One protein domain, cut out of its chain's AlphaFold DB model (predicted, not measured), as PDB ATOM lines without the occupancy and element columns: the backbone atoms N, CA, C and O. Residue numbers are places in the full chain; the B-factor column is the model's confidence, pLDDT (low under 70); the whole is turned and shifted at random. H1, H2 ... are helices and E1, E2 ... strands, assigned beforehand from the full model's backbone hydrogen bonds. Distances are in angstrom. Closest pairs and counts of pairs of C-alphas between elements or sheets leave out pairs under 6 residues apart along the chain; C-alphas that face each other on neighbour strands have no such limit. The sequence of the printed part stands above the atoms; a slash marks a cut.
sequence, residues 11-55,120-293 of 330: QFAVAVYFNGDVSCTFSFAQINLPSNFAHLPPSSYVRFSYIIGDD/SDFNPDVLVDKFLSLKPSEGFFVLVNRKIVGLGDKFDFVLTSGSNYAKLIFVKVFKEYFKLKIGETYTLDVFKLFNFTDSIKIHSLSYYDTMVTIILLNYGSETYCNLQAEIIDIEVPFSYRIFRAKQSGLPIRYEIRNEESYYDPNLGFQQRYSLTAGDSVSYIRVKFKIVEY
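AT A GLANCE: This is residues 11 to 55 and 120 to 293 of the 330 residues of an uncharacterized protein of Candidatus Bathyarchaeota archaeon (UniProt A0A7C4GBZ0). One large, strongly twisted and curled sheet of eight strands makes the body; toward its E7, E10 and E9 end a smaller sheet, E6, E13 and E8, lies partly face to face with it as a sandwich. Helix H1 covers the other end of the large sheet, over E3, E4 and E5, with the short H2 over E2 on the same face, while the hairpin of E11 and E12 reaches away from the body. The printed part has 219 residues, with three named helices and thirteen named strands in the order E1 E2 E3 H1 H2 E4 E5 E6 H3 E7 E8 E9 E10 E11 E12 E13, and the class is mostly strand. The large sheet runs E3 E4 E5 E2 E1 E7 E10 E9 and is mixed; E6 E13 E8 and E11 E12 are antiparallel. The whole is compact, with a radius of gyration of the C-alphas of 18.8 A and spans of 57 by 53 by 37 A.

IN THESE COORDINATES: E1, residues 11 to 17, begins at C-alpha 11 (102.419, 115.863, 131.864). E2, residues 22 to 32, is 30.1 A long and bends by 53 degrees at residue 29. E3 is residues 45 to 51. After the cut come H1, residues 124 to 134, 15.9 A long from C-alpha 124 (115.954, 106.500, 151.473), and H2, residues 140 to 143. E4 is residues 154 to 159, and E5, residues 165 to 174, is 29.7 A long. E6, residues 185 to 189, leads straight into H3, residues 190 to 193. E7, residues 210 to 218, is 22.1 A long; E8, residues 227 to 235, is 23.0 A long and bends by 58 degrees at residue 232. E9 is residues 241 to 245 and E10 is residues 253 to 257, which runs on into E11, residues 259 to 264, at 55 degrees. E12 is residues 268 to 273. E13, residues 285 to 292, is 22.7 A long and ends at C-alpha 292 (126.151, 121.842, 111.953).

HOW THE PARTS SIT: In the large sheet E1 and E2 form an antiparallel hairpin, with N 13 and O 25 at 2.8 A. E1 and E7 are parallel at 7 degrees, with N 14 and O 213 at 2.9 A. E5 and E2 are antiparallel, with N 26 and O 170 at 2.8 A. From edge to edge the strands' lines turn by 88 degrees. H1 and this sheet make two layers, a helix on one face of a sheet; its height over the sheet is 9.8 A, and it runs slantwise to the strands, at 52 degrees to E4 on the local plane. The closest C-alphas of H1 and E4 are those of Phe 131 and Phe 155, 7.4 A apart. H2 has a height over the sheet of 8.6 A; H3 only grazes the sheet with residues 190 to 193. In the sandwich, two sheets face to face, the facing parts are 10.2 A centre to centre and their strands stand at 38 degrees. In the smaller sheet N 188 and O 286 of E6 and E13 are 2.9 A apart, and N 230 and O 289 of E8 and E13 are 2.8 A apart. In the hairpin E11 and E12, N 260 and O 272 are 2.8 A apart. In H1 every O i to N i+4 pair is within hydrogen-bond range; H2 and H3 are too short for such a pair.

THE WHOLE: The two C-alphas farthest apart are those of Asn 36 and Gly 183, 58.1 A. Residues 56 to 119 are cut out, and C-alphas 55 and 120 are 5.0 A apart across the cut. The links E2 to E3, H3 to E7 and E12 to E13 are long. Residues 200 to 201, in the second, pair antiparallel with residues 280 to 281, in the third. Mean pLDDT of the printed part is 92.0; residues 222 to 224 and residue 249 are under 70.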
ATOM      1  N   GLN A  11     101.361 115.335 132.718       96.25
ATOM      2  CA  GLN A  11     102.419 115.863 131.864       96.25
ATOM      3  C   GLN A  11     103.552 114.850 131.755       96.25
ATOM      4  O   GLN A  11     104.100 114.413 132.769       96.25
ATOM      5  N   PHE A  12     103.959 114.559 130.527       98.00
ATOM      6  CA  PHE A  12     105.192 113.862 130.211       98.00
ATOM      7  C   PHE A  12     106.045 114.744 129.301       98.00
ATOM      8  O   PHE A  12     105.643 115.109 128.196       98.00
ATOM      9  N   ALA A  13     107.238 115.097 129.765       98.00
ATOM     10  CA  ALA A  13     108.207 115.842 128.984       98.00
ATOM     11  C   ALA A  13     109.514 115.060 128.887       98.00
ATOM     12  O   ALA A  13     110.033 114.591 129.896       98.00
ATOM     13  N   VAL A  14     110.075 114.962 127.686       98.31
ATOM     14  CA  VAL A  14     111.415 114.424 127.452       98.31
ATOM     15  C   VAL A  14     112.230 115.424 126.646       98.31
ATOM     16  O   VAL A  14     111.761 115.964 125.647       98.31
ATOM     17  N   ALA A  15     113.452 115.695 127.083       97.50
ATOM     18  CA  ALA A  15     114.351 116.640 126.445       97.50
ATOM     19  C   ALA A  15     115.718 115.999 126.227       97.50
ATOM     20  O   ALA A  15     116.368 115.582 127.183       97.50
ATOM     21  N   VAL A  16     116.161 115.960 124.972       97.44
ATOM     22  CA  VAL A  16     117.546 115.639 124.616       97.44
ATOM     23  C   VAL A  16     118.355 116.925 124.710       97.44
ATOM     24  O   VAL A  16     118.005 117.903 124.055       97.44
ATOM     25  N   TYR A  17     119.421 116.944 125.497       94.94
ATOM     26  CA  TYR A  17     120.325 118.082 125.631       94.94
ATOM     27  C   TYR A  17     121.471 117.988 124.626       94.94
ATOM     28  O   TYR A  17     121.818 116.909 124.144       94.94
ATOM     29  N   PHE A  18     122.074 119.131 124.302       91.75
ATOM     30  CA  PHE A  18     123.195 119.197 123.357       91.75
ATOM     31  C   PHE A  18     124.440 118.420 123.821       91.75
ATOM     32  O   PHE A  18     125.229 117.986 122.988       91.75
ATOM     33  N   ASN A  19     124.597 118.217 125.132       92.38
ATOM     34  CA  ASN A  19     125.663 117.403 125.715       92.38
ATOM     35  C   ASN A  19     125.385 115.887 125.625       92.38
ATOM     36  O   ASN A  19     126.225 115.092 126.035       92.38
ATOM     37  N   GLY A  20     124.226 115.483 125.089       94.81
ATOM     38  CA  GLY A  20     123.832 114.085 124.953       94.81
ATOM     39  C   GLY A  20     122.984 113.529 126.095       94.81
ATOM     40  O   GLY A  20     122.504 112.398 125.986       94.81
ATOM     41  N   ASP A  21     122.757 114.305 127.157       97.31
ATOM     42  CA  ASP A  21     121.874 113.903 128.249       97.31
ATOM     43  C   ASP A  21     120.417 113.845 127.782       97.31
ATOM     44  O   ASP A  21     119.977 114.619 126.926       97.31
ATOM     45  N   VAL A  22     119.630 112.960 128.390       98.19
ATOM     46  CA  VAL A  22     118.176 112.929 128.205       98.19
ATOM     47  C   VAL A  22     117.503 113.156 129.549       98.19
ATOM     48  O   VAL A  22     117.638 112.338 130.453       98.19
ATOM     49  N   SER A  23     116.773 114.262 129.690       98.00
ATOM     50  CA  SER A  23     115.947 114.527 130.872       98.00
ATOM     51  C   SER A  23     114.507 114.131 130.603       98.00
ATOM     52  O   SER A  23     113.955 114.466 129.556       98.00
ATOM     53  N   CYS A  24     113.889 113.458 131.562       98.38
ATOM     54  CA  CYS A  24     112.480 113.121 131.553       98.38
ATOM     55  C   CYS A  24     111.815 113.698 132.800       98.38
ATOM     56  O   CYS A  24     112.276 113.461 133.915       98.38
ATOM     57  N   THR A  25     110.708 114.405 132.602       98.38
ATOM     58  CA  THR A  25     109.862 114.944 133.663       98.38
ATOM     59  C   THR A  25     108.468 114.359 133.524       98.38
ATOM     60  O   THR A  25     107.838 114.463 132.474       98.38
ATOM     61  N   PHE A  26     107.977 113.788 134.612       98.06
ATOM     62  CA  PHE A  26     106.631 113.261 134.749       98.06
ATOM     63  C   PHE A  26     105.905 114.104 135.776       98.06
ATOM     64  O   PHE A  26     106.486 114.437 136.809       98.06
ATOM     65  N   SER A  27     104.644 114.435 135.536       97.00
ATOM     66  CA  SER A  27     103.822 115.054 136.563       97.00
ATOM     67  C   SER A  27     102.373 114.616 136.494       97.00
ATOM     68  O   SER A  27     101.832 114.482 135.400       97.00
ATOM     69  N   PHE A  28     101.755 114.457 137.659       96.25
ATOM     70  CA  PHE A  28     100.344 114.129 137.795       96.25
ATOM     71  C   PHE A  28      99.715 115.001 138.883       96.25
ATOM     72  O   PHE A  28     100.223 115.040 140.004       96.25
ATOM     73  N   ALA A  29      98.652 115.737 138.554       93.25
ATOM     74  CA  ALA A  29      98.134 116.840 139.371       93.25
ATOM     75  C   ALA A  29      97.049 116.455 140.396       93.25
ATOM     76  O   ALA A  29      96.679 117.294 141.214       93.25
ATOM     77  N   GLN A  30      96.526 115.224 140.357       92.31
ATOM     78  CA  GLN A  30      95.386 114.793 141.184       92.31
ATOM     79  C   GLN A  30      95.715 113.610 142.105       92.31
ATOM     80  O   GLN A  30      95.007 112.605 142.131       92.31
ATOM     81  N   ILE A  31      96.788 113.713 142.888       92.81
ATOM     82  CA  ILE A  31      97.029 112.753 143.970       92.81
ATOM     83  C   ILE A  31      96.099 113.071 145.134       92.81
ATOM     84  O   ILE A  31      96.186 114.150 145.718       92.81
ATOM     85  N   ASN A  32      95.220 112.129 145.472       90.56
ATOM     86  CA  ASN A  32      94.309 112.255 146.605       90.56
ATOM     87  C   ASN A  32      95.089 112.299 147.920       90.56
ATOM     88  O   ASN A  32      95.841 111.374 148.238       90.56
ATOM     89  N   LEU A  33      94.872 113.357 148.696       90.12
ATOM     90  CA  LEU A  33      95.381 113.448 150.056       90.12
ATOM     91  C   LEU A  33      94.456 112.699 151.030       90.12
ATOM     92  O   LEU A  33      93.248 112.614 150.787       90.12
ATOM     93  N   PRO A  34      94.992 112.168 152.145       88.56
ATOM     94  CA  PRO A  34      94.172 111.664 153.243       88.56
ATOM     95  C   PRO A  34      93.127 112.699 153.687       88.56
ATOM     96  O   PRO A  34      93.396 113.897 153.692       88.56
ATOM     97  N   SER A  35      91.939 112.251 154.101       82.06
ATOM     98  CA  SER A  35      90.839 113.154 154.487       82.06
ATOM     99  C   SER A  35      91.163 114.052 155.685       82.06
ATOM    100  O   SER A  35      90.550 115.103 155.843       82.06
ATOM    101  N   ASN A  36      92.121 113.646 156.516       82.25
ATOM    102  CA  ASN A  36      92.630 114.391 157.663       82.25
ATOM    103  C   ASN A  36      93.872 115.243 157.342       82.25
ATOM    104  O   ASN A  36      94.477 115.786 158.264       82.25
ATOM    105  N   PHE A  37      94.288 115.333 156.075       87.44
ATOM    106  CA  PHE A  37      95.457 116.118 155.691       87.44
ATOM    107  C   PHE A  37      95.184 117.617 155.877       87.44
ATOM    108  O   PHE A  37      94.113 118.113 155.526       87.44
ATOM    109  N   ALA A  38      96.156 118.348 156.428       85.81
ATOM    110  CA  ALA A  38      95.996 119.770 156.719       85.81
ATOM    111  C   ALA A  38      95.677 120.599 155.462       85.81
ATOM    112  O   ALA A  38      96.374 120.523 154.448       85.81
ATOM    113  N   HIS A  39      94.643 121.439 155.550       83.56
ATOM    114  CA  HIS A  39      94.264 122.337 154.465       83.56
ATOM    115  C   HIS A  39      95.302 123.439 154.250       83.56
ATOM    116  O   HIS A  39      95.825 124.022 155.201       83.56
ATOM    117  N   LEU A  40      95.552 123.753 152.977       85.38
ATOM    118  CA  LEU A  40      96.423 124.847 152.579       85.38
ATOM    119  C   LEU A  40      95.595 126.130 152.378       85.38
ATOM    120  O   LEU A  40      94.661 126.108 151.563       85.38
ATOM    121  N   PRO A  41      95.910 127.238 153.079       85.56
ATOM    122  CA  PRO A  41      95.184 128.489 152.913       85.56
ATOM    123  C   PRO A  41      95.412 129.093 151.516       85.56
ATOM    124  O   PRO A  41      96.391 128.743 150.848       85.56
ATOM    125  N   PRO A  42      94.525 130.005 151.064       83.31
ATOM    126  CA  PRO A  42      94.664 130.711 149.793       83.31
ATOM    127  C   PRO A  42      96.058 131.312 149.589       83.31
ATOM    128  O   PRO A  42      96.716 131.721 150.545       83.31
ATOM    129  N   SER A  43      96.499 131.390 148.330       83.81
ATOM    130  CA  SER A  43      97.760 132.050 147.946       83.81
ATOM    131  C   SER A  43      99.003 131.505 148.663       83.81
ATOM    132  O   SER A  43      99.979 132.224 148.858       83.81
ATOM    133  N   SER A  44      98.977 130.229 149.044       89.31
ATOM    134  CA  SER A  44     100.094 129.559 149.710       89.31
ATOM    135  C   SER A  44     100.683 128.467 148.827       89.31
ATOM    136  O   SER A  44     100.007 127.922 147.950       89.31
ATOM    137  N   TYR A  45     101.951 128.136 149.055       91.31
ATOM    138  CA  TYR A  45     102.617 127.035 148.364       91.31
ATOM    139  C   TYR A  45     103.300 126.113 149.362       91.31
ATOM    140  O   TYR A  45     103.872 126.562 150.353       91.31
ATOM    141  N   VAL A  46     103.278 124.817 149.066       95.69
ATOM    142  CA  VAL A  46     104.069 123.810 149.775       95.69
ATOM    143  C   VAL A  46     104.706 122.908 148.742       95.69
ATOM    144  O   VAL A  46     104.017 122.357 147.881       95.69
ATOM    145  N   ARG A  47     106.024 122.755 148.831       97.19
ATOM    146  CA  ARG A  47     106.816 121.872 147.983       97.19
ATOM    147  C   ARG A  47     107.666 120.971 148.862       97.19
ATOM    148  O   ARG A  47     108.556 121.443 149.562       97.19
ATOM    149  N   PHE A  48     107.399 119.679 148.794       97.81
ATOM    150  CA  PHE A  48     108.152 118.633 149.465       97.81
ATOM    151  C   PHE A  48     109.006 117.906 148.422       97.81
ATOM    152  O   PHE A  48     108.481 117.234 147.538       97.81
ATOM    153  N   SER A  49     110.316 118.116 148.473       98.19
ATOM    154  CA  SER A  49     111.284 117.733 147.450       98.19
ATOM    155  C   SER A  49     112.298 116.751 148.005       98.19
ATOM    156  O   SER A  49     112.934 117.031 149.020       98.19
ATOM    157  N   TYR A  50     112.525 115.658 147.288       98.38
ATOM    158  CA  TYR A  50     113.572 114.698 147.608       98.38
ATOM    159  C   TYR A  50     114.423 114.416 146.372       98.38
ATOM    160  O   TYR A  50     113.900 113.973 145.349       98.38
ATOM    161  N   ILE A  51     115.724 114.692 146.465       97.81
ATOM    162  CA  ILE A  51     116.720 114.244 145.488       97.81
ATOM    163  C   ILE A  51     117.391 113.015 146.091       97.81
ATOM    164  O   ILE A  51     117.855 113.050 147.226       97.81
ATOM    165  N   ILE A  52     117.400 111.906 145.360       96.81
ATOM    166  CA  ILE A  52     117.838 110.625 145.913       96.81
ATOM    167  C   ILE A  52     119.342 110.657 146.166       96.81
ATOM    168  O   ILE A  52     120.130 110.774 145.227       96.81
ATOM    169  N   GLY A  53     119.724 110.494 147.432       94.62
ATOM    170  CA  GLY A  53     121.104 110.635 147.898       94.62
ATOM    171  C   GLY A  53     121.406 111.970 148.586       94.62
ATOM    172  O   GLY A  53     122.493 112.099 149.139       94.62
ATOM    173  N   ASP A  54     120.453 112.907 148.599       96.31
ATOM    174  CA  ASP A  54     120.541 114.183 149.315       96.31
ATOM    175  C   ASP A  54     119.535 114.246 150.482       96.31
ATOM    176  O   ASP A  54     118.729 113.339 150.702       96.31
ATOM    177  N   ASP A  55     119.553 115.362 151.214       95.12
ATOM    178  CA  ASP A  55     118.557 115.666 152.237       95.12
ATOM    179  C   ASP A  55     117.167 115.893 151.622       95.12
ATOM    180  O   ASP A  55     116.986 116.513 150.565       95.12
ATOM    181  N   SER A 120     117.463 114.570 157.231       92.75
ATOM    182  CA  SER A 120     118.537 113.669 156.800       92.75
ATOM    183  C   SER A 120     118.464 112.309 157.509       92.75
ATOM    184  O   SER A 120     119.170 111.378 157.136       92.75
ATOM    185  N   ASP A 121     117.585 112.176 158.509       92.19
ATOM    186  CA  ASP A 121     117.393 110.966 159.310       92.19
ATOM    187  C   ASP A 121     116.119 110.237 158.866       92.19
ATOM    188  O   ASP A 121     115.037 110.371 159.444       92.19
ATOM    189  N   PHE A 122     116.235 109.521 157.752       94.69
ATOM    190  CA  PHE A 122     115.192 108.655 157.217       94.69
ATOM    191  C   PHE A 122     115.830 107.532 156.399       94.69
ATOM    192  O   PHE A 122     116.989 107.612 156.003       94.69
ATOM    193  N   ASN A 123     115.065 106.478 156.116       95.06
ATOM    194  CA  ASN A 123     115.499 105.439 155.187       95.06
ATOM    195  C   ASN A 123     115.162 105.866 153.739       95.06
ATOM    196  O   ASN A 123     113.972 105.949 153.409       95.06
ATOM    197  N   PRO A 124     116.166 106.103 152.865       95.12
ATOM    198  CA  PRO A 124     115.954 106.500 151.473       95.12
ATOM    199  C   PRO A 124     115.027 105.569 150.696       95.12
ATOM    200  O   PRO A 124     114.191 106.031 149.921       95.12
ATOM    201  N   ASP A 125     115.150 104.261 150.916       95.38
ATOM    202  CA  ASP A 125     114.406 103.260 150.163       95.38
ATOM    203  C   ASP A 125     112.927 103.281 150.526       95.38
ATOM    204  O   ASP A 125     112.088 103.274 149.625       95.38
ATOM    205  N   VAL A 126     112.625 103.400 151.821       95.81
ATOM    206  CA  VAL A 126     111.252 103.520 152.333       95.81
ATOM    207  C   VAL A 126     110.592 104.796 151.812       95.81
ATOM    208  O   VAL A 126     109.429 104.767 151.406       95.81
ATOM    209  N   LEU A 127     111.331 105.910 151.773       96.75
ATOM    210  CA  LEU A 127     110.812 107.174 151.253       96.75
ATOM    211  C   LEU A 127     110.509 107.085 149.748       96.75
ATOM    212  O   LEU A 127     109.437 107.511 149.310       96.75
ATOM    213  N   VAL A 128     111.413 106.495 148.957       97.31
ATOM    214  CA  VAL A 128     111.178 106.250 147.523       97.31
ATOM    215  C   VAL A 128     109.957 105.359 147.318       97.31
ATOM    216  O   VAL A 128     109.097 105.691 146.503       97.31
ATOM    217  N   ASP A 129     109.833 104.265 148.070       97.00
ATOM    218  CA  ASP A 129     108.682 103.365 147.963       97.00
ATOM    219  C   ASP A 129     107.378 104.084 148.318       97.00
ATOM    220  O   ASP A 129     106.351 103.863 147.670       97.00
ATOM    221  N   LYS A 130     107.420 105.027 149.269       96.38
ATOM    222  CA  LYS A 130     106.273 105.883 149.566       96.38
ATOM    223  C   LYS A 130     105.899 106.770 148.381       96.38
ATOM    224  O   LYS A 130     104.730 106.772 148.001       96.38
ATOM    225  N   PHE A 131     106.845 107.472 147.758       96.94
ATOM    226  CA  PHE A 131     106.554 108.257 146.549       96.94
ATOM    227  C   PHE A 131     105.989 107.386 145.420       96.94
ATOM    228  O   PHE A 131     105.001 107.759 144.785       96.94
ATOM    229  N   LEU A 132     106.567 106.202 145.202       96.75
ATOM    230  CA  LEU A 132     106.092 105.256 144.194       96.75
ATOM    231  C   LEU A 132     104.699 104.700 144.517       96.75
ATOM    232  O   LEU A 132     103.959 104.391 143.590       96.75
ATOM    233  N   SER A 133     104.315 104.601 145.792       95.88
ATOM    234  CA  SER A 133     102.967 104.177 146.199       95.88
ATOM    235  C   SER A 133     101.881 105.214 145.894       95.88
ATOM    236  O   SER A 133     100.716 104.852 145.760       95.88
ATOM    237  N   LEU A 134     102.256 106.492 145.760       95.25
ATOM    238  CA  LEU A 134     101.328 107.578 145.442       95.25
ATOM    239  C   LEU A 134     101.026 107.671 143.945       95.25
ATOM    240  O   LEU A 134     100.067 108.333 143.566       95.25
ATOM    241  N   LYS A 135     101.839 107.060 143.079       93.88
ATOM    242  CA  LYS A 135     101.694 107.209 141.627       93.88
ATOM    243  C   LYS A 135     100.359 106.621 141.130       93.88
ATOM    244  O   LYS A 135      99.919 105.590 141.646       93.88
ATOM    245  N   PRO A 136      99.747 107.193 140.078       93.25
ATOM    246  CA  PRO A 136      98.594 106.569 139.439       93.25
ATOM    247  C   PRO A 136      98.964 105.214 138.806       93.25
ATOM    248  O   PRO A 136     100.114 104.954 138.432       93.25
ATOM    249  N   SER A 137      97.976 104.326 138.682       93.50
ATOM    250  CA  SER A 137      98.126 103.031 137.998       93.50
ATOM    251  C   SER A 137      98.021 103.128 136.472       93.50
ATOM    252  O   SER A 137      98.353 102.170 135.783       93.50
ATOM    253  N   GLU A 138      97.551 104.266 135.959       95.00
ATOM    254  CA  GLU A 138      97.419 104.602 134.537       95.00
ATOM    255  C   GLU A 138      98.223 105.882 134.231       95.00
ATOM    256  O   GLU A 138      98.626 106.598 135.150       95.00
ATOM    257  N   GLY A 139      98.435 106.178 132.949       95.69
ATOM    258  CA  GLY A 139      99.200 107.334 132.480       95.69
ATOM    259  C   GLY A 139     100.707 107.084 132.371       95.69
ATOM    260  O   GLY A 139     101.221 106.023 132.718       95.69
ATOM    261  N   PHE A 140     101.449 108.070 131.886       96.69
ATOM    262  CA  PHE A 140     102.905 108.053 131.729       96.69
ATOM    263  C   PHE A 140     103.682 107.824 133.027       96.69
ATOM    264  O   PHE A 140     104.798 107.303 132.976       96.69
ATOM    265  N   PHE A 141     103.114 108.152 134.192       95.62
ATOM    266  CA  PHE A 141     103.778 107.900 135.479       95.62
ATOM    267  C   PHE A 141     104.035 106.402 135.747       95.62
ATOM    268  O   PHE A 141     104.873 106.068 136.587       95.62
ATOM    269  N   VAL A 142     103.392 105.484 135.009       95.56
ATOM    270  CA  VAL A 142     103.674 104.035 135.079       95.56
ATOM    271  C   VAL A 142     105.097 103.668 134.646       95.56
ATOM    272  O   VAL A 142     105.611 102.639 135.085       95.56
ATOM    273  N   LEU A 143     105.754 104.516 133.845       96.38
ATOM    274  CA  LEU A 143     107.156 104.341 133.455       96.38
ATOM    275  C   LEU A 143     108.111 104.481 134.653       96.38
ATOM    276  O   LEU A 143     109.212 103.927 134.643       96.38
ATOM    277  N   VAL A 144     107.689 105.182 135.709       95.94
ATOM    278  CA  VAL A 144     108.478 105.391 136.925       95.94
ATOM    279  C   VAL A 144     108.301 104.196 137.858       95.94
ATOM    280  O   VAL A 144     107.248 103.988 138.463       95.94
ATOM    281  N   ASN A 145     109.354 103.390 137.984       94.75
ATOM    282  CA  ASN A 145     109.364 102.198 138.824       94.75
ATOM    283  C   ASN A 145     110.707 102.023 139.539       94.75
ATOM    284  O   ASN A 145     111.718 102.611 139.155       94.75
ATOM    285  N   ARG A 146     110.724 101.148 140.548       94.75
ATOM    286  CA  ARG A 146     111.887 100.913 141.412       94.75
ATOM    287  C   ARG A 146     113.174 100.546 140.661       94.75
ATOM    288  O   ARG A 146     114.250 100.854 141.150       94.75
ATOM    289  N   LYS A 147     113.082  99.907 139.488       93.56
ATOM    290  CA  LYS A 147     114.257  99.523 138.685       93.56
ATOM    291  C   LYS A 147     114.881 100.706 137.942       93.56
ATOM    292  O   LYS A 147     116.047 100.628 137.575       93.56
ATOM    293  N   ILE A 148     114.104 101.758 137.676       93.56
ATOM    294  CA  ILE A 148     114.552 102.948 136.941       93.56
ATOM    295  C   ILE A 148     114.981 104.075 137.880       93.56
ATOM    296  O   ILE A 148     115.858 104.867 137.531       93.56
ATOM    297  N   VAL A 149     114.367 104.156 139.058       95.81
ATOM    298  CA  VAL A 149     114.716 105.157 140.065       95.81
ATOM    299  C   VAL A 149     116.127 104.900 140.611       95.81
ATOM    300  O   VAL A 149     116.457 103.777 140.985       95.81
ATOM    301  N   GLY A 150     116.954 105.943 140.670       95.81
ATOM    302  CA  GLY A 150     118.330 105.877 141.163       95.81
ATOM    303  C   GLY A 150     118.843 107.200 141.736       95.81
ATOM    304  O   GLY A 150     118.133 108.202 141.763       95.81
ATOM    305  N   LEU A 151     120.095 107.189 142.205       96.44
ATOM    306  CA  LEU A 151     120.762 108.357 142.794       96.44
ATOM    307  C   LEU A 151     120.716 109.574 141.855       96.44
ATOM    308  O   LEU A 151     120.985 109.455 140.658       96.44
ATOM    309  N   GLY A 152     120.409 110.744 142.413       96.75
ATOM    310  CA  GLY A 152     120.274 112.013 141.696       96.75
ATOM    311  C   GLY A 152     118.926 112.230 141.000       96.75
ATOM    312  O   GLY A 152     118.662 113.349 140.558       96.75
ATOM    313  N   ASP A 153     118.059 111.213 140.917       97.88
ATOM    314  CA  ASP A 153     116.675 111.422 140.485       97.88
ATOM    315  C   ASP A 153     115.910 112.228 141.545       97.88
ATOM    316  O   ASP A 153     116.255 112.221 142.730       97.88
ATOM    317  N   LYS A 154     114.852 112.923 141.126       98.38
ATOM    318  CA  LYS A 154     114.126 113.853 141.990       98.38
ATOM    319  C   LYS A 154     112.632 113.572 142.018       98.38
ATOM    320  O   LYS A 154     111.996 113.505 140.969       98.38
ATOM    321  N   PHE A 155     112.070 113.543 143.220       98.38
ATOM    322  CA  PHE A 155     110.637 113.644 143.461       98.38
ATOM    323  C   PHE A 155     110.278 115.038 143.985       98.38
ATOM    324  O   PHE A 155     110.964 115.581 144.851       98.38
ATOM    325  N   ASP A 156     109.185 115.611 143.486       98.12
ATOM    326  CA  ASP A 156     108.490 116.719 144.142       98.12
ATOM    327  C   ASP A 156     107.041 116.327 144.421       98.12
ATOM    328  O   ASP A 156     106.350 115.780 143.563       98.12
ATOM    329  N   PHE A 157     106.563 116.686 145.603       97.44
ATOM    330  CA  PHE A 157     105.168 116.624 145.993       97.44
ATOM    331  C   PHE A 157     104.705 118.030 146.355       97.44
ATOM    332  O   PHE A 157     105.226 118.656 147.282       97.44
ATOM    333  N   VAL A 158     103.781 118.563 145.564       95.81
ATOM    334  CA  VAL A 158     103.354 119.961 145.633       95.81
ATOM    335  C   VAL A 158     101.893 120.012 146.035       95.81
ATOM    336  O   VAL A 158     101.044 119.451 145.343       95.81
ATOM    337  N   LEU A 159     101.587 120.693 147.134       92.62
ATOM    338  CA  LEU A 159     100.202 120.889 147.550       92.62
ATOM    339  C   LEU A 159      99.584 122.043 146.764       92.62
ATOM    340  O   LEU A 159     100.228 123.074 146.553       92.62
ATOM    341  N   THR A 160      98.331 121.874 146.352       82.19
ATOM    342  CA  THR A 160      97.587 122.920 145.651       82.19
ATOM    343  C   THR A 160      96.683 123.649 146.636       82.19
ATOM    344  O   THR A 160      95.902 123.033 147.356       82.19
ATOM    345  N   SER A 161      96.775 124.977 146.663       83.12
ATOM    346  CA  SER A 161      95.935 125.817 147.520       83.12
ATOM    347  C   SER A 161      94.449 125.581 147.244       83.12
ATOM    348  O   SER A 161      94.026 125.583 146.088       83.12
ATOM    349  N   GLY A 162      93.649 125.432 148.304       76.00
ATOM    350  CA  GLY A 162      92.197 125.267 148.186       76.00
ATOM    351  C   GLY A 162      91.734 123.944 147.562       76.00
ATOM    352  O   GLY A 162      90.572 123.842 147.178       76.00
ATOM    353  N   SER A 163      92.605 122.934 147.451       81.38
ATOM    354  CA  SER A 163      92.226 121.599 146.987       81.38
ATOM    355  C   SER A 163      92.730 120.508 147.940       81.38
ATOM    356  O   SER A 163      93.699 120.698 148.669       81.38
ATOM    357  N   ASN A 164      92.069 119.346 147.918       85.19
ATOM    358  CA  ASN A 164      92.533 118.126 148.594       85.19
ATOM    359  C   ASN A 164      93.448 117.274 147.696       85.19
ATOM    360  O   ASN A 164      93.631 116.078 147.930       85.19
ATOM    361  N   TYR A 165      94.009 117.885 146.653       89.81
ATOM    362  CA  TYR A 165      94.883 117.220 145.706       89.81
ATOM    363  C   TYR A 165      96.305 117.755 145.810       89.81
ATOM    364  O   TYR A 165      96.551 118.955 145.972       89.81
ATOM    365  N   ALA A 166      97.253 116.847 145.632       92.94
ATOM    366  CA  ALA A 166      98.647 117.179 145.431       92.94
ATOM    367  C   ALA A 166      99.095 116.823 144.015       92.94
ATOM    368  O   ALA A 166      98.587 115.896 143.381       92.94
ATOM    369  N   LYS A 167     100.102 117.550 143.542       95.31
ATOM    370  CA  LYS A 167     100.824 117.242 142.319       95.31
ATOM    371  C   LYS A 167     102.081 116.452 142.662       95.31
ATOM    372  O   LYS A 167     102.939 116.951 143.387       95.31
ATOM    373  N   LEU A 168     102.206 115.254 142.103       97.44
ATOM    374  CA  LEU A 168     103.436 114.469 142.142       97.44
ATOM    375  C   LEU A 168     104.247 114.745 140.877       97.44
ATOM    376  O   LEU A 168     103.695 114.785 139.777       97.44
ATOM    377  N   ILE A 169     105.551 114.942 141.029       98.31
ATOM    378  CA  ILE A 169     106.492 115.183 139.937       98.31
ATOM    379  C   ILE A 169     107.685 114.256 140.128       98.31
ATOM    380  O   ILE A 169     108.197 114.131 141.238       98.31
ATOM    381  N   PHE A 170     108.141 113.637 139.046       98.50
ATOM    382  CA  PHE A 170     109.389 112.886 139.011       98.50
ATOM    383  C   PHE A 170     110.272 113.416 137.888       98.50
ATOM    384  O   PHE A 170     109.795 113.624 136.773       98.50
ATOM    385  N   VAL A 171     111.551 113.634 138.179       98.44
ATOM    386  CA  VAL A 171     112.553 114.073 137.206       98.44
ATOM    387  C   VAL A 171     113.714 113.094 137.221       98.44
ATOM    388  O   VAL A 171     114.272 112.800 138.279       98.44
ATOM    389  N   LYS A 172     114.101 112.632 136.034       98.00
ATOM    390  CA  LYS A 172     115.241 111.742 135.822       98.00
ATOM    391  C   LYS A 172     116.108 112.254 134.687       98.00
ATOM    392  O   LYS A 172     115.585 112.663 133.655       98.00
ATOM    393  N   VAL A 173     117.425 112.173 134.860       97.81
ATOM    394  CA  VAL A 173     118.399 112.496 133.813       97.81
ATOM    395  C   VAL A 173     119.230 111.261 133.484       97.81
ATOM    396  O   VAL A 173     119.947 110.729 134.329       97.81
ATOM    397  N   PHE A 174     119.153 110.816 132.235       97.31
ATOM    398  CA  PHE A 174     120.025 109.796 131.667       97.31
ATOM    399  C   PHE A 174     121.270 110.486 131.116       97.31
ATOM    400  O   PHE A 174     121.248 111.040 130.013       97.31
ATOM    401  N   LYS A 175     122.330 110.493 131.925       96.06
ATOM    402  CA  LYS A 175     123.597 111.143 131.580       96.06
ATOM    403  C   LYS A 175     124.272 110.448 130.404       96.06
ATOM    404  O   LYS A 175     124.308 109.219 130.362       96.06
ATOM    405  N   GLU A 176     124.808 111.243 129.482       94.25
ATOM    406  CA  GLU A 176     125.567 110.796 128.307       94.25
ATOM    407  C   GLU A 176     124.851 109.707 127.482       94.25
ATOM    408  O   GLU A 176     125.491 108.851 126.864       94.25
ATOM    409  N   TYR A 177     123.510 109.717 127.471       97.25
ATOM    410  CA  TYR A 177     122.717 108.698 126.779       97.25
ATOM    411  C   TYR A 177     123.022 108.674 125.277       97.25
ATOM    412  O   TYR A 177     123.162 107.607 124.673       97.25
ATOM    413  N   PHE A 178     123.187 109.854 124.676       97.62
ATOM    414  CA  PHE A 178     123.676 109.992 123.314       97.62
ATOM    415  C   PHE A 178     125.107 110.518 123.283       97.62
ATOM    416  O   PHE A 178     125.426 111.545 123.864       97.62
ATOM    417  N   LYS A 179     125.965 109.880 122.488       96.12
ATOM    418  CA  LYS A 179     127.294 110.409 122.150       96.12
ATOM    419  C   LYS A 179     127.207 111.214 120.859       96.12
ATOM    420  O   LYS A 179     127.636 110.732 119.813       96.12
ATOM    421  N   LEU A 180     126.583 112.389 120.941       94.81
ATOM    422  CA  LEU A 180     126.226 113.205 119.779       94.81
ATOM    423  C   LEU A 180     127.455 113.606 118.949       94.81
ATOM    424  O   LEU A 180     128.480 114.036 119.476       94.81
ATOM    425  N   LYS A 181     127.332 113.476 117.627       94.25
ATOM    426  CA  LYS A 181     128.355 113.811 116.628       94.25
ATOM    427  C   LYS A 181     127.687 114.312 115.358       94.25
ATOM    428  O   LYS A 181     126.671 113.755 114.944       94.25
ATOM    429  N   ILE A 182     128.276 115.326 114.732       94.06
ATOM    430  CA  ILE A 182     127.811 115.862 113.447       94.06
ATOM    431  C   ILE A 182     127.819 114.750 112.391       94.06
ATOM    432  O   ILE A 182     128.765 113.974 112.300       94.06
ATOM    433  N   GLY A 183     126.757 114.683 111.592       92.88
ATOM    434  CA  GLY A 183     126.576 113.690 110.536       92.88
ATOM    435  C   GLY A 183     125.887 112.404 110.994       92.88
ATOM    436  O   GLY A 183     125.308 111.714 110.154       92.88
ATOM    437  N   GLU A 184     125.874 112.116 112.294       96.94
ATOM    438  CA  GLU A 184     125.289 110.894 112.846       96.94
ATOM    439  C   GLU A 184     123.773 111.000 113.050       96.94
ATOM    440  O   GLU A 184     123.210 112.085 113.234       96.94
ATOM    441  N   THR A 185     123.112 109.844 113.023       97.69
ATOM    442  CA  THR A 185     121.667 109.702 113.232       97.69
ATOM    443  C   THR A 185     121.384 108.953 114.523       97.69
ATOM    444  O   THR A 185     121.971 107.905 114.784       97.69
ATOM    445  N   TYR A 186     120.433 109.463 115.295       98.25
ATOM    446  CA  TYR A 186     120.037 108.934 116.591       98.25
ATOM    447  C   TYR A 186     118.535 108.672 116.614       98.25
ATOM    448  O   TYR A 186     117.762 109.303 115.890       98.25
ATOM    449  N   THR A 187     118.126 107.746 117.475       98.31
ATOM    450  CA  THR A 187     116.718 107.465 117.752       98.31
ATOM    451  C   THR A 187     116.485 107.602 119.247       98.31
ATOM    452  O   THR A 187     117.039 106.839 120.040       98.31
ATOM    453  N   LEU A 188     115.659 108.573 119.630       98.44
ATOM    454  CA  LEU A 188     115.065 108.628 120.958       98.44
ATOM    455  C   LEU A 188     113.894 107.653 120.975       98.44
ATOM    456  O   LEU A 188     112.884 107.930 120.343       98.44
ATOM    457  N   ASP A 189     114.040 106.535 121.679       98.12
ATOM    458  CA  ASP A 189     112.956 105.600 121.984       98.12
ATOM    459  C   ASP A 189     112.675 105.676 123.486       98.12
ATOM    460  O   ASP A 189     113.475 105.209 124.303       98.12
ATOM    461  N   VAL A 190     111.561 106.317 123.848       97.62
ATOM    462  CA  VAL A 190     111.191 106.545 125.253       97.62
ATOM    463  C   VAL A 190     110.931 105.221 125.970       97.62
ATOM    464  O   VAL A 190     111.333 105.053 127.113       97.62
ATOM    465  N   PHE A 191     110.300 104.250 125.319       96.81
ATOM    466  CA  PHE A 191     109.917 102.999 125.975       96.81
ATOM    467  C   PHE A 191     111.164 102.167 126.274       96.81
ATOM    468  O   PHE A 191     111.339 101.667 127.388       96.81
ATOM    469  N   LYS A 192     112.110 102.137 125.327       95.94
ATOM    470  CA  LYS A 192     113.427 101.530 125.535       95.94
ATOM    471  C   LYS A 192     114.219 102.214 126.654       95.94
ATOM    472  O   LYS A 192     114.865 101.516 127.433       95.94
ATOM    473  N   LEU A 193     114.148 103.544 126.762       95.44
ATOM    474  CA  LEU A 193     114.835 104.323 127.803       95.44
ATOM    475  C   LEU A 193     114.420 103.897 129.223       95.44
ATOM    476  O   LEU A 193     115.254 103.838 130.123       95.44
ATOM    477  N   PHE A 194     113.145 103.545 129.401       95.94
ATOM    478  CA  PHE A 194     112.573 103.090 130.673       95.94
ATOM    479  C   PHE A 194     112.483 101.560 130.800       95.94
ATOM    480  O   PHE A 194     111.902 101.064 131.766       95.94
ATOM    481  N   ASN A 195     113.058 100.803 129.853       94.19
ATOM    482  CA  ASN A 195     112.931  99.344 129.760       94.19
ATOM    483  C   ASN A 195     111.467  98.867 129.901       94.19
ATOM    484  O   ASN A 195     111.161  97.947 130.663       94.19
ATOM    485  N   PHE A 196     110.562  99.551 129.202       94.38
ATOM    486  CA  PHE A 196     109.124  99.321 129.247       94.38
ATOM    487  C   PHE A 196     108.654  98.707 127.926       94.38
ATOM    488  O   PHE A 196     109.004  99.199 126.855       94.38
ATOM    489  N   THR A 197     107.890  97.617 127.995       92.75
ATOM    490  CA  THR A 197     107.468  96.839 126.813       92.75
ATOM    491  C   THR A 197     105.962  96.829 126.582       92.75
ATOM    492  O   THR A 197     105.526  96.473 125.492       92.75
ATOM    493  N   ASP A 198     105.176  97.200 127.591       93.81
ATOM    494  CA  ASP A 198     103.719  97.265 127.500       93.81
ATOM    495  C   ASP A 198     103.267  98.603 126.909       93.81
ATOM    496  O   ASP A 198     104.069  99.512 126.710       93.81
ATOM    497  N   SER A 199     101.971  98.753 126.637       95.69
ATOM    498  CA  SER A 199     101.388 100.042 126.259       95.69
ATOM    499  C   SER A 199     100.973 100.861 127.482       95.69
ATOM    500  O   SER A 199     100.425 100.317 128.442       95.69
ATOM    501  N   ILE A 200     101.141 102.177 127.415       97.06
ATOM    502  CA  ILE A 200     100.643 103.119 128.420       97.06
ATOM    503  C   ILE A 200      99.185 103.434 128.106       97.06
ATOM    504  O   ILE A 200      98.884 104.006 127.062       97.06
ATOM    505  N   LYS A 201      98.280 103.097 129.021       97.44
ATOM    506  CA  LYS A 201      96.882 103.521 128.944       97.44
ATOM    507  C   LYS A 201      96.733 104.900 129.582       97.44
ATOM    508  O   LYS A 201      97.137 105.070 130.731       97.44
ATOM    509  N   ILE A 202      96.165 105.860 128.860       97.25
ATOM    510  CA  ILE A 202      95.941 107.220 129.363       97.25
ATOM    511  C   ILE A 202      94.908 107.205 130.489       97.25
ATOM    512  O   ILE A 202      93.907 106.484 130.422       97.25
ATOM    513  N   HIS A 203      95.187 107.995 131.528       95.38
ATOM    514  CA  HIS A 203      94.426 108.013 132.771       95.38
ATOM    515  C   HIS A 203      92.933 108.258 132.524       95.38
ATOM    516  O   HIS A 203      92.558 109.171 131.793       95.38
ATOM    517  N   SER A 204      92.071 107.476 133.174       93.56
ATOM    518  CA  SER A 204      90.610 107.537 132.994       93.56
ATOM    519  C   SER A 204      89.960 108.901 133.278       93.56
ATOM    520  O   SER A 204      88.910 109.208 132.720       93.56
ATOM    521  N   LEU A 205      90.581 109.727 134.124       91.69
ATOM    522  CA  LEU A 205      90.142 111.106 134.393       91.69
ATOM    523  C   LEU A 205      90.622 112.126 133.351       91.69
ATOM    524  O   LEU A 205      90.242 113.290 133.442       91.69
ATOM    525  N   SER A 206      91.461 111.719 132.395       89.62
ATOM    526  CA  SER A 206      92.032 112.646 131.429       89.62
ATOM    527  C   SER A 206      91.025 112.995 130.336       89.62
ATOM    528  O   SER A 206      90.668 112.149 129.520       89.62
ATOM    529  N   TYR A 207      90.571 114.244 130.293       88.50
ATOM    530  CA  TYR A 207      89.686 114.748 129.242       88.50
ATOM    531  C   TYR A 207      90.398 115.832 128.429       88.50
ATOM    532  O   TYR A 207      90.238 117.026 128.680       88.50
ATOM    533  N   TYR A 208      91.200 115.404 127.448       86.44
ATOM    534  CA  TYR A 208      92.062 116.273 126.631       86.44
ATOM    535  C   TYR A 208      93.093 117.092 127.431       86.44
ATOM    536  O   TYR A 208      93.461 118.200 127.031       86.44
ATOM    537  N   ASP A 209      93.560 116.563 128.560       90.06
ATOM    538  CA  ASP A 209      94.447 117.219 129.531       90.06
ATOM    539  C   ASP A 209      95.709 116.387 129.852       90.06
ATOM    540  O   ASP A 209      96.347 116.595 130.885       90.06
ATOM    541  N   THR A 210      96.093 115.471 128.953       95.25
ATOM    542  CA  THR A 210      97.393 114.783 128.978       95.25
ATOM    543  C   THR A 210      98.363 115.457 128.014       95.25
ATOM    544  O   THR A 210      98.246 115.324 126.795       95.25
ATOM    545  N   MET A 211      99.361 116.151 128.554       96.00
ATOM    546  CA  MET A 211     100.369 116.857 127.770       96.00
ATOM    547  C   MET A 211     101.615 115.994 127.559       96.00
ATOM    548  O   MET A 211     102.279 115.605 128.519       96.00
ATOM    549  N   VAL A 212     102.002 115.793 126.303       97.81
ATOM    550  CA  VAL A 212     103.279 115.186 125.911       97.81
ATOM    551  C   VAL A 212     104.134 116.228 125.205       97.81
ATOM    552  O   VAL A 212     103.674 116.892 124.276       97.81
ATOM    553  N   THR A 213     105.384 116.387 125.635       97.69
ATOM    554  CA  THR A 213     106.354 117.302 125.015       97.69
ATOM    555  C   THR A 213     107.692 116.603 124.801       97.69
ATOM    556  O   THR A 213     108.297 116.099 125.742       97.69
ATOM    557  N   ILE A 214     108.186 116.606 123.566       98.25
ATOM    558  CA  ILE A 214     109.501 116.071 123.197       98.25
ATOM    559  C   ILE A 214     110.342 117.228 122.670       98.25
ATOM    560  O   ILE A 214     109.964 117.874 121.695       98.25
ATOM    561  N   ILE A 215     111.483 117.486 123.299       96.62
ATOM    562  CA  ILE A 215     112.403 118.565 122.935       96.62
ATOM    563  C   ILE A 215     113.680 117.949 122.369       96.62
ATOM    564  O   ILE A 215     114.349 117.164 123.047       96.62
ATOM    565  N   LEU A 216     114.040 118.321 121.142       95.06
ATOM    566  CA  LEU A 216     115.299 117.908 120.520       95.06
ATOM    567  C   LEU A 216     116.336 119.027 120.631       95.06
ATOM    568  O   LEU A 216     116.095 120.136 120.154       95.06
ATOM    569  N   LEU A 217     117.484 118.703 121.233       90.62
ATOM    570  CA  LEU A 217     118.595 119.609 121.553       90.62
ATOM    571  C   LEU A 217     118.162 120.843 122.349       90.62
ATOM    572  O   LEU A 217     118.055 121.959 121.844       90.62
ATOM    573  N   ASN A 218     117.942 120.641 123.642       88.44
ATOM    574  CA  ASN A 218     117.867 121.733 124.591       88.44
ATOM    575  C   ASN A 218     119.280 122.273 124.877       88.44
ATOM    576  O   ASN A 218     120.128 121.542 125.385       88.44
ATOM    577  N   TYR A 219     119.515 123.548 124.557       85.81
ATOM    578  CA  TYR A 219     120.802 124.234 124.747       85.81
ATOM    579  C   TYR A 219     120.997 124.783 126.175       85.81
ATOM    580  O   TYR A 219     122.084 125.228 126.528       85.81
ATOM    581  N   GLY A 220     119.962 124.741 127.026       77.00
ATOM    582  CA  GLY A 220     120.056 125.220 128.407       77.00
ATOM    583  C   GLY A 220     120.409 126.710 128.492       77.00
ATOM    584  O   GLY A 220     119.795 127.534 127.817       77.00
ATOM    585  N   SER A 221     121.376 127.048 129.348       70.00
ATOM    586  CA  SER A 221     121.913 128.408 129.500       70.00
ATOM    587  C   SER A 221     123.122 128.691 128.607       70.00
ATOM    588  O   SER A 221     123.728 129.754 128.737       70.00
ATOM    589  N   GLU A 222     123.525 127.748 127.751       65.62
ATOM    590  CA  GLU A 222     124.655 127.980 126.863       65.62
ATOM    591  C   GLU A 222     124.307 129.014 125.798       65.62
ATOM    592  O   GLU A 222     123.186 129.077 125.294       65.62
ATOM    593  N   THR A 223     125.289 129.845 125.467       59.75
ATOM    594  CA  THR A 223     125.143 130.951 124.520       59.75
ATOM    595  C   THR A 223     125.643 130.609 123.121       59.75
ATOM    596  O   THR A 223     125.302 131.324 122.182       59.75
ATOM    597  N   TYR A 224     126.401 129.517 122.957       65.19
ATOM    598  CA  TYR A 224     126.969 129.108 121.673       65.19
ATOM    599  C   TYR A 224     127.025 127.584 121.546       65.19
ATOM    600  O   TYR A 224     127.787 126.926 122.242       65.19
ATOM    601  N   CYS A 225     126.262 127.032 120.605       75.12
ATOM    602  CA  CYS A 225     126.340 125.628 120.213       75.12
ATOM    603  C   CYS A 225     126.265 125.543 118.686       75.12
ATOM    604  O   CYS A 225     125.416 126.186 118.068       75.12
ATOM    605  N   ASN A 226     127.161 124.769 118.072       83.50
ATOM    606  CA  ASN A 226     127.181 124.555 116.625       83.50
ATOM    607  C   ASN A 226     126.426 123.286 116.201       83.50
ATOM    608  O   ASN A 226     126.529 122.891 115.045       83.50
ATOM    609  N   LEU A 227     125.695 122.635 117.107       88.88
ATOM    610  CA  LEU A 227     124.902 121.447 116.804       88.88
ATOM    611  C   LEU A 227     123.439 121.831 116.596       88.88
ATOM    612  O   LEU A 227     122.873 122.591 117.374       88.88
ATOM    613  N   GLN A 228     122.813 121.254 115.578       90.62
ATOM    614  CA  GLN A 228     121.377 121.328 115.339       90.62
ATOM    615  C   GLN A 228     120.847 119.918 115.068       90.62
ATOM    616  O   GLN A 228     121.516 119.110 114.427       90.62
ATOM    617  N   ALA A 229     119.649 119.605 115.559       92.50
ATOM    618  CA  ALA A 229     118.975 118.355 115.238       92.50
ATOM    619  C   ALA A 229     118.038 118.586 114.061       92.50
ATOM    620  O   ALA A 229     117.227 119.500 114.098       92.50
ATOM    621  N   GLU A 230     118.106 117.728 113.055       92.75
ATOM    622  CA  GLU A 230     117.143 117.666 111.964       92.75
ATOM    623  C   GLU A 230     116.282 116.420 112.130       92.75
ATOM    624  O   GLU A 230     116.794 115.303 112.237       92.75
ATOM    625  N   ILE A 231     114.965 116.610 112.171       95.06
ATOM    626  CA  ILE A 231     114.009 115.512 112.317       95.06
ATOM    627  C   ILE A 231     114.010 114.693 111.024       95.06
ATOM    628  O   ILE A 231     113.767 115.230 109.943       95.06
ATOM    629  N   ILE A 232     114.270 113.391 111.144       96.25
ATOM    630  CA  ILE A 232     114.140 112.431 110.044       96.25
ATOM    631  C   ILE A 232     112.746 111.816 110.066       96.25
ATOM    632  O   ILE A 232     112.098 111.762 109.026       96.25
ATOM    633  N   ASP A 233     112.312 111.345 111.237       97.44
ATOM    634  CA  ASP A 233     111.053 110.621 111.390       97.44
ATOM    635  C   ASP A 233     110.500 110.732 112.818       97.44
ATOM    636  O   ASP A 233     111.263 110.882 113.781       97.44
ATOM    637  N   ILE A 234     109.176 110.667 112.946       97.62
ATOM    638  CA  ILE A 234     108.448 110.705 114.218       97.62
ATOM    639  C   ILE A 234     107.405 109.587 114.187       97.62
ATOM    640  O   ILE A 234     106.410 109.673 113.473       97.62
ATOM    641  N   GLU A 235     107.602 108.578 115.028       97.94
ATOM    642  CA  GLU A 235     106.643 107.503 115.250       97.94
ATOM    643  C   GLU A 235     105.978 107.729 116.616       97.94
ATOM    644  O   GLU A 235     106.553 107.432 117.669       97.94
ATOM    645  N   VAL A 236     104.755 108.264 116.609       97.38
ATOM    646  CA  VAL A 236     103.901 108.386 117.803       97.38
ATOM    647  C   VAL A 236     102.453 107.999 117.463       97.38
ATOM    648  O   VAL A 236     102.001 108.289 116.356       97.38
ATOM    649  N   PRO A 237     101.702 107.357 118.377       96.25
ATOM    650  CA  PRO A 237     100.334 106.894 118.130       96.25
ATOM    651  C   PRO A 237      99.270 107.966 118.428       96.25
ATOM    652  O   PRO A 237      98.138 107.639 118.767       96.25
ATOM    653  N   PHE A 238      99.623 109.249 118.344       95.69
ATOM    654  CA  PHE A 238      98.728 110.368 118.636       95.69
ATOM    655  C   PHE A 238      99.018 111.558 117.723       95.69
ATOM    656  O   PHE A 238     100.133 111.713 117.220       95.69
ATOM    657  N   SER A 239      98.028 112.428 117.526       95.50
ATOM    658  CA  SER A 239      98.212 113.668 116.769       95.50
ATOM    659  C   SER A 239      99.218 114.581 117.465       95.50
ATOM    660  O   SER A 239      99.168 114.756 118.685       95.50
ATOM    661  N   TYR A 240     100.108 115.199 116.691       95.50
ATOM    662  CA  TYR A 240     101.128 116.104 117.207       95.50
ATOM    663  C   TYR A 240     101.363 117.303 116.288       95.50
ATOM    664  O   TYR A 240     101.037 117.299 115.100       95.50
ATOM    665  N   ARG A 241     101.989 118.334 116.852       95.00
ATOM    666  CA  ARG A 241     102.493 119.516 116.153       95.00
ATOM    667  C   ARG A 241     103.977 119.687 116.435       95.00
ATOM    668  O   ARG A 241     104.449 119.385 117.528       95.00
ATOM    669  N   ILE A 242     104.699 120.192 115.438       94.88
ATOM    670  CA  ILE A 242     106.120 120.521 115.551       94.88
ATOM    671  C   ILE A 242     106.252 122.036 115.647       94.88
ATOM    672  O   ILE A 242     105.955 122.761 114.698       94.88
ATOM    673  N   PHE A 243     106.747 122.503 116.782       92.06
ATOM    674  CA  PHE A 243     107.099 123.892 117.013       92.06
ATOM    675  C   PHE A 243     108.593 124.085 116.776       92.06
ATOM    676  O   PHE A 243     109.417 123.221 117.088       92.06
ATOM    677  N   ARG A 244     108.937 125.239 116.207       89.12
ATOM    678  CA  ARG A 244     110.318 125.656 115.971       89.12
ATOM    679  C   ARG A 244     110.584 126.884 116.821       89.12
ATOM    680  O   ARG A 244     110.062 127.958 116.526       89.12
ATOM    681  N   ALA A 245     111.377 126.723 117.868       80.12
ATOM    682  CA  ALA A 245     111.814 127.836 118.691       80.12
ATOM    683  C   ALA A 245     113.167 128.327 118.170       80.12
ATOM    684  O   ALA A 245     114.129 127.562 118.083       80.12
ATOM    685  N   LYS A 246     113.233 129.613 117.812       76.50
ATOM    686  CA  LYS A 246     114.484 130.298 117.487       76.50
ATOM    687  C   LYS A 246     114.761 131.318 118.579       76.50
ATOM    688  O   LYS A 246     113.989 132.256 118.757       76.50
ATOM    689  N   GLN A 247     115.862 131.132 119.289       71.62
ATOM    690  CA  GLN A 247     116.371 132.104 120.246       71.62
ATOM    691  C   GLN A 247     117.576 132.815 119.624       71.62
ATOM    692  O   GLN A 247     118.323 132.217 118.849       71.62
ATOM    693  N   SER A 248     117.738 134.110 119.900       70.62
ATOM    694  CA  SER A 248     118.857 134.883 119.348       70.62
ATOM    695  C   SER A 248     120.191 134.240 119.736       70.62
ATOM    696  O   SER A 248     120.410 133.954 120.909       70.62
ATOM    697  N   GLY A 249     121.057 133.998 118.750       69.19
ATOM    698  CA  GLY A 249     122.365 133.365 118.950       69.19
ATOM    699  C   GLY A 249     122.357 131.836 119.059       69.19
ATOM    700  O   GLY A 249     123.436 131.254 119.069       69.19
ATOM    701  N   LEU A 250     121.189 131.179 119.073       76.69
ATOM    702  CA  LEU A 250     121.085 129.724 119.214       76.69
ATOM    703  C   LEU A 250     120.491 129.032 117.978       76.69
ATOM    704  O   LEU A 250     119.678 129.633 117.260       76.69
ATOM    705  N   PRO A 251     120.856 127.756 117.737       79.75
ATOM    706  CA  PRO A 251     120.242 126.954 116.689       79.75
ATOM    707  C   PRO A 251     118.743 126.746 116.904       79.75
ATOM    708  O   PRO A 251     118.209 126.929 118.001       79.75
ATOM    709  N   ILE A 252     118.047 126.338 115.838       84.12
ATOM    710  CA  ILE A 252     116.623 126.005 115.930       84.12
ATOM    711  C   ILE A 252     116.463 124.819 116.883       84.12
ATOM    712  O   ILE A 252     117.107 123.781 116.723       84.12
ATOM    713  N   ARG A 253     115.573 124.981 117.861       87.62
ATOM    714  CA  ARG A 253     115.103 123.902 118.726       87.62
ATOM    715  C   ARG A 253     113.757 123.418 118.218       87.62
ATOM    716  O   ARG A 253     112.856 124.223 117.969       87.62
ATOM    717  N   TYR A 254     113.623 122.104 118.096       92.75
ATOM    718  CA  TYR A 254     112.360 121.473 117.744       92.75
ATOM    719  C   TYR A 254     111.646 120.980 118.998       92.75
ATOM    720  O   TYR A 254     112.248 120.329 119.854       92.75
ATOM    721  N   GLU A 255     110.352 121.270 119.075       95.25
ATOM    722  CA  GLU A 255     109.471 120.772 120.123       95.25
ATOM    723  C   GLU A 255     108.278 120.073 119.482       95.25
ATOM    724  O   GLU A 255     107.519 120.681 118.730       95.25
ATOM    725  N   ILE A 256     108.120 118.787 119.764       96.69
ATOM    726  CA  ILE A 256     107.000 117.978 119.297       96.69
ATOM    727  C   ILE A 256     106.020 117.889 120.461       96.69
ATOM    728  O   ILE A 256     106.380 117.397 121.532       96.69
ATOM    729  N   ARG A 257     104.801 118.394 120.274       96.56
ATOM    730  CA  ARG A 257     103.770 118.405 121.319       96.56
ATOM    731  C   ARG A 257     102.474 117.822 120.791       96.56
ATOM    732  O   ARG A 257     102.122 118.071 119.640       96.56
ATOM    733  N   ASN A 258     101.730 117.121 121.632       95.62
ATOM    734  CA  ASN A 258     100.406 116.590 121.292       95.62
ATOM    735  C   ASN A 258      99.286 117.647 121.423       95.62
ATOM    736  O   ASN A 258      98.155 117.333 121.771       95.62
ATOM    737  N   GLU A 259      99.620 118.916 121.193       91.88
ATOM    738  CA  GLU A 259      98.719 120.051 121.370       91.88
ATOM    739  C   GLU A 259      97.782 120.227 120.169       91.88
ATOM    740  O   GLU A 259      98.216 120.263 119.012       91.88
ATOM    741  N   GLU A 260      96.500 120.433 120.459       85.81
ATOM    742  CA  GLU A 260      95.445 120.728 119.500       85.81
ATOM    743  C   GLU A 260      94.739 122.042 119.855       85.81
ATOM    744  O   GLU A 260      94.497 122.374 121.016       85.81
ATOM    745  N   SER A 261      94.397 122.817 118.825       79.38
ATOM    746  CA  SER A 261      93.586 124.026 118.985       79.38
ATOM    747  C   SER A 261      92.133 123.673 118.704       79.38
ATOM    748  O   SER A 261      91.813 123.282 117.581       79.38
ATOM    749  N   TYR A 262      91.264 123.836 119.697       77.31
ATOM    750  CA  TYR A 262      89.826 123.618 119.565       77.31
ATOM    751  C   TYR A 262      89.089 124.953 119.657       77.31
ATOM    752  O   TYR A 262      89.410 125.766 120.517       77.31
ATOM    753  N   TYR A 263      88.108 125.194 118.789       78.06
ATOM    754  CA  TYR A 263      87.253 126.376 118.880       78.06
ATOM    755  C   TYR A 263      85.916 126.004 119.523       78.06
ATOM    756  O   TYR A 263      85.140 125.242 118.948       78.06
ATOM    757  N   ASP A 264      85.652 126.563 120.701       76.00
ATOM    758  CA  ASP A 264      84.355 126.504 121.364       76.00
ATOM    759  C   ASP A 264      83.553 127.778 121.024       76.00
ATOM    760  O   ASP A 264      84.050 128.883 121.254       76.00
ATOM    761  N   PRO A 265      82.318 127.681 120.501       78.81
ATOM    762  CA  PRO A 265      81.513 128.857 120.160       78.81
ATOM    763  C   PRO A 265      81.227 129.806 121.335       78.81
ATOM    764  O   PRO A 265      81.023 130.997 121.108       78.81
ATOM    765  N   ASN A 266      81.214 129.296 122.569       84.31
ATOM    766  CA  ASN A 266      80.918 130.059 123.782       84.31
ATOM    767  C   ASN A 266      82.188 130.507 124.523       84.31
ATOM    768  O   ASN A 266      82.160 131.515 125.227       84.31
ATOM    769  N   LEU A 267      83.288 129.757 124.390       77.44
ATOM    770  CA  LEU A 267      84.527 129.969 125.154       77.44
ATOM    771  C   LEU A 267      85.736 130.375 124.293       77.44
ATOM    772  O   LEU A 267      86.820 130.615 124.831       77.44
ATOM    773  N   GLY A 268      85.567 130.468 122.974       80.75
ATOM    774  CA  GLY A 268      86.625 130.789 122.019       80.75
ATOM    775  C   GLY A 268      87.625 129.647 121.821       80.75
ATOM    776  O   GLY A 268      87.320 128.475 122.039       80.75
ATOM    777  N   PHE A 269      88.840 129.985 121.384       78.94
ATOM    778  CA  PHE A 269      89.911 129.000 121.233       78.94
ATOM    779  C   PHE A 269      90.365 128.472 122.595       78.94
ATOM    780  O   PHE A 269      90.803 129.230 123.456       78.94
ATOM    781  N   GLN A 270      90.288 127.157 122.753       77.81
ATOM    782  CA  GLN A 270      90.731 126.407 123.917       77.81
ATOM    783  C   GLN A 270      91.922 125.535 123.517       77.81
ATOM    784  O   GLN A 270      91.914 124.883 122.466       77.81
ATOM    785  N   GLN A 271      92.952 125.531 124.358       78.56
ATOM    786  CA  GLN A 271      94.073 124.609 124.220       78.56
ATOM    787  C   GLN A 271      93.638 123.243 124.756       78.56
ATOM    788  O   GLN A 271      93.160 123.140 125.885       78.56
ATOM    789  N   ARG A 272      93.780 122.208 123.931       89.19
ATOM    790  CA  ARG A 272      93.503 120.811 124.280       89.19
ATOM    791  C   ARG A 272      94.686 119.949 123.860       89.19
ATOM    792  O   ARG A 272      95.525 120.387 123.074       89.19
ATOM    793  N   TYR A 273      94.754 118.730 124.369       92.62
ATOM    794  CA  TYR A 273      95.746 117.749 123.940       92.62
ATOM    795  C   TYR A 273      95.063 116.560 123.282       92.62
ATOM    796  O   TYR A 273      93.977 116.183 123.701       92.62
ATOM    797  N   SER A 274      95.687 115.970 122.264       93.94
ATOM    798  CA  SER A 274      95.074 114.919 121.437       93.94
ATOM    799  C   SER A 274      94.811 113.603 122.172       93.94
ATOM    800  O   SER A 274      93.987 112.817 121.719       93.94
ATOM    801  N   LEU A 275      95.497 113.371 123.295       94.94
ATOM    802  CA  LEU A 275      95.335 112.182 124.130       94.94
ATOM    803  C   LEU A 275      94.195 112.372 125.135       94.94
ATOM    804  O   LEU A 275      94.154 113.374 125.857       94.94
ATOM    805  N   THR A 276      93.314 111.378 125.219       93.62
ATOM    806  CA  THR A 276      92.163 111.346 126.127       93.62
ATOM    807  C   THR A 276      92.041 109.999 126.848       93.62
ATOM    808  O   THR A 276      92.759 109.039 126.561       93.62
ATOM    809  N   ALA A 277      91.139 109.927 127.825       94.19
ATOM    810  CA  ALA A 277      90.886 108.745 128.635       94.19
ATOM    811  C   ALA A 277      90.653 107.486 127.782       94.19
ATOM    812  O   ALA A 277      89.773 107.445 126.922       94.19
ATOM    813  N   GLY A 278      91.411 106.429 128.083       89.62
ATOM    814  CA  GLY A 278      91.304 105.137 127.403       89.62
ATOM    815  C   GLY A 278      92.200 104.973 126.176       89.62
ATOM    816  O   GLY A 278      92.382 103.833 125.743       89.62
ATOM    817  N   ASP A 279      92.811 106.048 125.671       96.31
ATOM    818  CA  ASP A 279      93.821 105.948 124.619       96.31
ATOM    819  C   ASP A 279      95.009 105.094 125.076       96.31
ATOM    820  O   ASP A 279      95.339 105.012 126.265       96.31
ATOM    821  N   SER A 280      95.667 104.455 124.112       96.56
ATOM    822  CA  SER A 280      96.821 103.595 124.352       96.56
ATOM    823  C   SER A 280      98.030 104.087 123.568       96.56
ATOM    824  O   SER A 280      97.988 104.226 122.345       96.56
ATOM    825  N   VAL A 281      99.127 104.332 124.278       97.44
ATOM    826  CA  VAL A 281     100.411 104.747 123.714       97.44
ATOM    827  C   VAL A 281     101.366 103.565 123.800       97.44
ATOM    828  O   VAL A 281     101.805 103.190 124.883       97.44
ATOM    829  N   SER A 282     101.682 102.951 122.664       96.44
ATOM    830  CA  SER A 282     102.538 101.756 122.593       96.44
ATOM    831  C   SER A 282     103.998 102.053 122.248       96.44
ATOM    832  O   SER A 282     104.861 101.197 122.428       96.44
ATOM    833  N   TYR A 283     104.293 103.249 121.739       96.62
ATOM    834  CA  TYR A 283     105.646 103.689 121.421       96.62
ATOM    835  C   TYR A 283     105.715 105.214 121.345       96.62
ATOM    836  O   TYR A 283     104.739 105.885 121.017       96.62
ATOM    837  N   ILE A 284     106.896 105.763 121.623       98.19
ATOM    838  CA  ILE A 284     107.257 107.144 121.295       98.19
ATOM    839  C   ILE A 284     108.685 107.100 120.771       98.19
ATOM    840  O   ILE A 284     109.622 106.892 121.554       98.19
ATOM    841  N   ARG A 285     108.845 107.265 119.453       98.38
ATOM    842  CA  ARG A 285     110.155 107.249 118.802       98.38
ATOM    843  C   ARG A 285     110.354 108.466 117.922       98.38
ATOM    844  O   ARG A 285     109.511 108.800 117.098       98.38
ATOM    845  N   VAL A 286     111.502 109.111 118.076       98.31
ATOM    846  CA  VAL A 286     111.903 110.234 117.228       98.31
ATOM    847  C   VAL A 286     113.295 109.965 116.692       98.31
ATOM    848  O   VAL A 286     114.252 109.827 117.459       98.31
ATOM    849  N   LYS A 287     113.409 109.884 115.368       98.44
ATOM    850  CA  LYS A 287     114.679 109.723 114.663       98.44
ATOM    851  C   LYS A 287     115.153 111.083 114.177       98.44
ATOM    852  O   LYS A 287     114.422 111.792 113.486       98.44
ATOM    853  N   PHE A 288     116.382 111.448 114.513       97.19
ATOM    854  CA  PHE A 288     116.946 112.749 114.173       97.19
ATOM    855  C   PHE A 288     118.425 112.642 113.813       97.19
ATOM    856  O   PHE A 288     119.139 111.759 114.287       97.19
ATOM    857  N   LYS A 289     118.886 113.552 112.957       96.12
ATOM    858  CA  LYS A 289     120.285 113.684 112.553       96.12
ATOM    859  C   LYS A 289     120.897 114.906 113.209       96.12
ATOM    860  O   LYS A 289     120.259 115.952 113.245       96.12
ATOM    861  N   ILE A 290     122.137 114.801 113.668       95.56
ATOM    862  CA  ILE A 290     122.889 115.974 114.115       95.56
ATOM    863  C   ILE A 290     123.600 116.595 112.915       95.56
ATOM    864  O   ILE A 290     124.317 115.918 112.178       95.56
ATOM    865  N   VAL A 291     123.397 117.890 112.717       92.50
ATOM    866  CA  VAL A 291     124.026 118.700 111.672       92.50
ATOM    867  C   VAL A 291     124.701 119.914 112.298       92.50
ATOM    868  O   VAL A 291     124.471 120.235 113.464       92.50
ATOM    869  N   GLU A 292     125.552 120.581 111.527       88.38
ATOM    870  CA  GLU A 292     126.151 121.842 111.953       88.38
ATOM    871  C   GLU A 292     125.112 122.976 111.914       88.38
ATOM    872  O   GLU A 292     124.250 123.022 111.035       88.38
ATOM    873  N   TYR A 293     125.166 123.906 112.863       81.31
ATOM    874  CA  TYR A 293     124.312 125.089 112.852       81.31
ATOM    875  C   TYR A 293     124.543 125.909 111.577       81.31
ATOM    876  O   TYR A 293     125.675 126.182 111.187       81.31
TER     877      TYR A 293